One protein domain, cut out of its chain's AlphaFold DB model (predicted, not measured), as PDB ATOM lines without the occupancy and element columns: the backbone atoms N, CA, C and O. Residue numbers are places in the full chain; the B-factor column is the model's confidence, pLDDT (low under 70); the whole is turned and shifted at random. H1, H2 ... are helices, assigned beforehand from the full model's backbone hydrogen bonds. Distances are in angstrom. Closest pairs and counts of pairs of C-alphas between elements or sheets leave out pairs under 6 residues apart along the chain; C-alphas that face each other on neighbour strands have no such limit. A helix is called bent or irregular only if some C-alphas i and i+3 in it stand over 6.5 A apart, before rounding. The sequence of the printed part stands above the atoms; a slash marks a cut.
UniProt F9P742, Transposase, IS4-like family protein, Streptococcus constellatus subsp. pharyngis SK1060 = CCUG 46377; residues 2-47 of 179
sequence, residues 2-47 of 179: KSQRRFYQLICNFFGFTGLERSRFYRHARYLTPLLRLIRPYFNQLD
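Overview. This is residues 2 to 47 of the 179 residues of the protein "Transposase, IS4-like family protein" of Streptococcus constellatus subsp. pharyngis SK1060 = CCUG 46377 (UniProt F9P742). One long, kinked helix, H2, starts near the middle of a shorter helix, H1, and reaches away from it, making an open, bent arm with H1 at one end. Residues 29 to 47, of which 29 to 43 belong to H2, stick out with nothing packed on them. The printed part has 46 residues with two named helices, H1 then H2 along the chain, and no named strand; the class is all helix. It is loose, with a radius of gyration of the C-alphas of 13.2 A, and spans 34 by 24 by 20 A.

Along the chain. H2, the longest helix, holds residues 22 to 43 and measures 28.1 A from C-alpha 22 at (103.454, 147.578, 99.356) to C-alpha 43 at (125.605, 135.082, 87.352). It has a kink of 48 degrees near residue 34. It is irregular, but only just: C-alphas 38 and 41 are 6.9 A apart. H1 holds residues 4 to 15, 16.4 A from first to last C-alpha, and begins with C-alpha 4 at (100.512, 145.851, 91.012).

Arrangement. H2 and H1 are close but not clearly touching, with 2 pairs of C-alphas within 8 A. Their closest C-alphas are those of Arg 22 and Tyr 8, 6.7 A apart. Their lines stand at a steep tilt of 62 degrees, the same way, though the line of H2 is a rough one. Their centres are 16.1 A apart. In H1 every O i to N i+4 pair is within hydrogen-bond range; in H2 13 of 18 are.

Size, cuts and confidence. The two C-alphas farthest apart are those of Ser 23 and Asp 47, at 36.5 A. The printed part has no cut, and the link from H1 to H2, of 6 residues, is short. The mean pLDDT of the printed part is 77.4; residue 2, residues 17 to 18 and residue 47 are under 70.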
ATOM      1  N   LYS A   2      98.267 142.288  85.181       44.41
ATOM      2  CA  LYS A   2      97.590 143.595  84.984       44.41
ATOM      3  C   LYS A   2      97.401 144.440  86.263       44.41
ATOM      4  O   LYS A   2      96.807 145.506  86.193       44.41
ATOM      5  N   SER A   3      97.871 143.988  87.432       72.50
ATOM      6  CA  SER A   3      97.669 144.692  88.711       72.50
ATOM      7  C   SER A   3      98.898 144.592  89.610       72.50
ATOM      8  O   SER A   3      99.313 143.491  89.970       72.50
ATOM      9  N   GLN A   4      99.442 145.747  90.011       72.69
ATOM     10  CA  GLN A   4     100.512 145.851  91.012       72.69
ATOM     11  C   GLN A   4     100.119 145.130  92.311       72.69
ATOM     12  O   GLN A   4     100.879 144.346  92.865       72.69
ATOM     13  N   ARG A   5      98.869 145.278  92.757       78.19
ATOM     14  CA  ARG A   5      98.384 144.592  93.961       78.19
ATOM     15  C   ARG A   5      98.517 143.070  93.858       78.19
ATOM     16  O   ARG A   5      99.002 142.453  94.798       78.19
ATOM     17  N   ARG A   6      98.156 142.490  92.709       77.25
ATOM     18  CA  ARG A   6      98.290 141.043  92.474       77.25
ATOM     19  C   ARG A   6      99.749 140.594  92.421       77.25
ATOM     20  O   ARG A   6     100.051 139.526  92.926       77.25
ATOM     21  N   PHE A   7     100.646 141.404  91.855       76.62
ATOM     22  CA  PHE A   7     102.078 141.087  91.858       76.62
ATOM     23  C   PHE A   7     102.653 141.068  93.271       76.62
ATOM     24  O   PHE A   7     103.302 140.109  93.660       76.62
ATOM     25  N   TYR A   8     102.374 142.114  94.047       80.62
ATOM     26  CA  TYR A   8     102.824 142.209  95.429       80.62
ATOM     27  C   TYR A   8     102.289 141.045  96.279       80.62
ATOM     28  O   TYR A   8     103.044 140.451  97.039       80.62
ATOM     29  N   GLN A   9     101.019 140.667  96.093       80.38
ATOM     30  CA  GLN A   9     100.432 139.485  96.736       80.38
ATOM     31  C   GLN A   9     101.124 138.189  96.309       80.38
ATOM     32  O   GLN A   9     101.428 137.366  97.160       80.38
ATOM     33  N   LEU A  10     101.419 138.023  95.018       81.44
ATOM     34  CA  LEU A  10     102.133 136.851  94.517       81.44
ATOM     35  C   LEU A  10     103.529 136.743  95.137       81.44
ATOM     36  O   LEU A  10     103.893 135.673  95.599       81.44
ATOM     37  N   ILE A  11     104.268 137.851  95.225       80.44
ATOM     38  CA  ILE A  11     105.580 137.893  95.884       80.44
ATOM     39  C   ILE A  11     105.466 137.548  97.373       80.44
ATOM     40  O   ILE A  11     106.259 136.752  97.865       80.44
ATOM     41  N   CYS A  12     104.465 138.085  98.078       80.75
ATOM     42  CA  CYS A  12     104.225 137.736  99.483       80.75
ATOM     43  C   CYS A  12     103.838 136.260  99.661       80.75
ATOM     44  O   CYS A  12     104.152 135.654 100.677       80.75
ATOM     45  N   ASN A  13     103.168 135.659  98.680       80.88
ATOM     46  CA  ASN A  13     102.812 134.244  98.733       80.88
ATOM     47  C   ASN A  13     104.010 133.338  98.415       80.88
ATOM     48  O   ASN A  13     104.113 132.260  98.983       80.88
ATOM     49  N   PHE A  14     104.906 133.765  97.519       77.12
ATOM     50  CA  PHE A  14     106.065 132.972  97.090       77.12
ATOM     51  C   PHE A  14     107.228 133.025  98.087       77.12
ATOM     52  O   PHE A  14     107.869 132.013  98.341       77.12
ATOM     53  N   PHE A  15     107.500 134.205  98.654       73.62
ATOM     54  CA  PHE A  15     108.620 134.440  99.575       73.62
ATOM     55  C   PHE A  15     108.181 134.588 101.042       73.62
ATOM     56  O   PHE A  15     109.020 134.800 101.914       73.62
ATOM     57  N   GLY A  16     106.878 134.506 101.329       73.00
ATOM     58  CA  GLY A  16     106.319 134.771 102.653       73.00
ATOM     59  C   GLY A  16     106.227 136.268 102.985       73.00
ATOM     60  O   GLY A  16     106.087 137.134 102.116       73.00
ATOM     61  N   PHE A  17     106.281 136.602 104.277       65.62
ATOM     62  CA  PHE A  17     106.180 137.989 104.732       65.62
ATOM     63  C   PHE A  17     107.377 138.815 104.242       65.62
ATOM     64  O   PHE A  17     108.496 138.665 104.718       65.62
ATOM     65  N   THR A  18     107.128 139.741 103.313       66.62
ATOM     66  CA  THR A  18     108.177 140.609 102.748       66.62
ATOM     67  C   THR A  18     108.709 141.656 103.732       66.62
ATOM     68  O   THR A  18     109.649 142.373 103.394       66.62
ATOM     69  N   GLY A  19     108.100 141.817 104.916       73.12
ATOM     70  CA  GLY A  19     108.497 142.829 105.908       73.12
ATOM     71  C   GLY A  19     108.214 144.276 105.506       73.12
ATOM     72  O   GLY A  19     108.433 145.198 106.289       73.12
ATOM     73  N   LEU A  20     107.735 144.505 104.284       78.75
ATOM     74  CA  LEU A  20     107.638 145.821 103.678       78.75
ATOM     75  C   LEU A  20     106.205 146.098 103.270       78.75
ATOM     76  O   LEU A  20     105.616 145.348 102.507       78.75
ATOM     77  N   GLU A  21     105.673 147.243 103.683       83.75
ATOM     78  CA  GLU A  21     104.430 147.753 103.113       83.75
ATOM     79  C   GLU A  21     104.564 147.869 101.581       83.75
ATOM     80  O   GLU A  21     105.612 148.279 101.072       83.75
ATOM     81  N   ARG A  22     103.496 147.566 100.832       82.81
ATOM     82  CA  ARG A  22     103.454 147.578  99.356       82.81
ATOM     83  C   ARG A  22     104.167 148.785  98.735       82.81
ATOM     84  O   ARG A  22     104.939 148.642  97.789       82.81
ATOM     85  N   SER A  23     103.922 149.976  99.272       82.31
ATOM     86  CA  SER A  23     104.506 151.240  98.812       82.31
ATOM     87  C   SER A  23     106.039 151.259  98.948       82.31
ATOM     88  O   SER A  23     106.746 151.724  98.050       82.31
ATOM     89  N   ARG A  24     106.567 150.711 100.051       81.44
ATOM     90  CA  ARG A  24     108.006 150.556 100.308       81.44
ATOM     91  C   ARG A  24     108.612 149.434  99.473       81.44
ATOM     92  O   ARG A  24     109.679 149.640  98.905       81.44
ATOM     93  N   PHE A  25     107.908 148.311  99.311       83.94
ATOM     94  CA  PHE A  25     108.319 147.239  98.403       83.94
ATOM     95  C   PHE A  25     108.549 147.776  96.986       83.94
ATOM     96  O   PHE A  25     109.622 147.584  96.426       83.94
ATOM     97  N   TYR A  26     107.602 148.538  96.427       81.38
ATOM     98  CA  TYR A  26     107.777 149.135  95.097       81.38
ATOM     99  C   TYR A  26     108.895 150.170  95.041       81.38
ATOM    100  O   TYR A  26     109.585 150.274  94.027       81.38
ATOM    101  N   ARG A  27     109.110 150.928  96.120       82.06
ATOM    102  CA  ARG A  27     110.235 151.860  96.211       82.06
ATOM    103  C   ARG A  27     111.569 151.118  96.133       82.06
ATOM    104  O   ARG A  27     112.424 151.558  95.375       82.06
ATOM    105  N   HIS A  28     111.704 149.997  96.842       77.88
ATOM    106  CA  HIS A  28     112.889 149.144  96.783       77.88
ATOM    107  C   HIS A  28     113.025 148.402  95.452       77.88
ATOM    108  O   HIS A  28     114.113 148.357  94.890       77.88
ATOM    109  N   ALA A  29     111.919 147.927  94.875       75.75
ATOM    110  CA  ALA A  29     111.912 147.272  93.571       75.75
ATOM    111  C   ALA A  29     112.435 148.184  92.445       75.75
ATOM    112  O   ALA A  29     112.991 147.692  91.469       75.75
ATOM    113  N   ARG A  30     112.335 149.516  92.581       75.75
ATOM    114  CA  ARG A  30     112.965 150.454  91.631       75.75
ATOM    115  C   ARG A  30     114.496 150.388  91.645       75.75
ATOM    116  O   ARG A  30     115.104 150.594  90.600       75.75
ATOM    117  N   TYR A  31     115.106 150.055  92.782       78.00
ATOM    118  CA  TYR A  31     116.551 149.820  92.884       78.00
ATOM    119  C   TYR A  31     116.961 148.424  92.406       78.00
ATOM    120  O   TYR A  31     118.142 148.178  92.167       78.00
ATOM    121  N   LEU A  32     115.999 147.521  92.192       74.50
ATOM    122  CA  LEU A  32     116.277 146.181  91.690       74.50
ATOM    123  C   LEU A  32     116.844 146.225  90.267       74.50
ATOM    124  O   LEU A  32     117.733 145.454  89.949       74.50
ATOM    125  N   THR A  33     116.393 147.149  89.414       75.56
ATOM    126  CA  THR A  33     116.888 147.258  88.032       75.56
ATOM    127  C   THR A  33     118.397 147.525  87.943       75.56
ATOM    128  O   THR A  33     119.078 146.760  87.255       75.56
ATOM    129  N   PRO A  34     118.965 148.568  88.589       80.25
ATOM    130  CA  PRO A  34     120.411 148.772  88.576       80.25
ATOM    131  C   PRO A  34     121.164 147.626  89.262       80.25
ATOM    132  O   PRO A  34     122.193 147.202  88.747       80.25
ATOM    133  N   LEU A  35     120.628 147.057  90.344       82.25
ATOM    134  CA  LEU A  35     121.253 145.926  91.032       82.25
ATOM    135  C   LEU A  35     121.312 144.667  90.150       82.25
ATOM    136  O   LEU A  35     122.374 144.072  90.006       82.25
ATOM    137  N   LEU A  36     120.213 144.315  89.478       79.06
ATOM    138  CA  LEU A  36     120.152 143.207  88.519       79.06
ATOM    139  C   LEU A  36     121.158 143.393  87.380       79.06
ATOM    140  O   LEU A  36     121.771 142.423  86.946       79.06
ATOM    141  N   ARG A  37     121.358 144.628  86.907       80.12
ATOM    142  CA  ARG A  37     122.373 144.929  85.884       80.12
ATOM    143  C   ARG A  37     123.799 144.709  86.388       80.12
ATOM    144  O   ARG A  37     124.635 144.301  85.591       80.12
ATOM    145  N   LEU A  38     124.067 144.979  87.665       84.00
ATOM    146  CA  LEU A  38     125.391 144.817  88.271       84.00
ATOM    147  C   LEU A  38     125.722 143.355  88.573       84.00
ATOM    148  O   LEU A  38     126.843 142.930  88.319       84.00
ATOM    149  N   ILE A  39     124.765 142.587  89.099       84.62
ATOM    150  CA  ILE A  39     125.016 141.195  89.499       84.62
ATOM    151  C   ILE A  39     124.980 140.232  88.309       84.62
ATOM    152  O   ILE A  39     125.667 139.219  88.325       84.62
ATOM    153  N   ARG A  40     124.205 140.537  87.261       82.75
ATOM    154  CA  ARG A  40     124.000 139.626  86.126       82.75
ATOM    155  C   ARG A  40     125.290 139.136  85.465       82.75
ATOM    156  O   ARG A  40     125.357 137.939  85.238       82.75
ATOM    157  N   PRO A  41     126.302 139.972  85.158       79.62
ATOM    158  CA  PRO A  41     127.537 139.476  84.557       79.62
ATOM    159  C   PRO A  41     128.217 138.384  85.387       79.62
ATOM    160  O   PRO A  41     128.793 137.480  84.802       79.62
ATOM    161  N   TYR A  42     128.110 138.440  86.719       82.69
ATOM    162  CA  TYR A  42     128.630 137.401  87.609       82.69
ATOM    163  C   TYR A  42     127.793 136.127  87.540       82.69
ATOM    164  O   TYR A  42     128.344 135.040  87.443       82.69
ATOM    165  N   PHE A  43     126.464 136.250  87.537       79.44
ATOM    166  CA  PHE A  43     125.605 135.082  87.352       79.44
ATOM    167  C   PHE A  43     125.822 134.441  85.983       79.44
ATOM    168  O   PHE A  43     125.900 133.230  85.921       79.44
ATOM    169  N   ASN A  44     126.010 135.222  84.916       77.81
ATOM    170  CA  ASN A  44     126.294 134.720  83.567       77.81
ATOM    171  C   ASN A  44     127.613 133.925  83.459       77.81
ATOM    172  O   ASN A  44     127.832 133.309  82.421       77.81
ATOM    173  N   GLN A  45     128.489 133.966  84.474       74.56
ATOM    174  CA  GLN A  45     129.692 133.122  84.567       74.56
ATOM    175  C   GLN A  45     129.407 131.742  85.170       74.56
ATOM    176  O   GLN A  45     130.276 130.878  85.134       74.56
ATOM    177  N   LEU A  46     128.231 131.549  85.768       74.56
ATOM    178  CA  LEU A  46     127.784 130.232  86.191       74.56
ATOM    179  C   LEU A  46     127.487 129.408  84.938       74.56
ATOM    180  O   LEU A  46     126.923 129.937  83.976       74.56
ATOM    181  N   ASP A  47     127.858 128.130  84.973       67.94
ATOM    182  CA  ASP A  47     127.499 127.182  83.922       67.94
ATOM    183  C   ASP A  47     125.975 127.083  83.858       67.94
ATOM    184  O   ASP A  47     125.321 126.522  84.742       67.94
TER     185      ASP A  47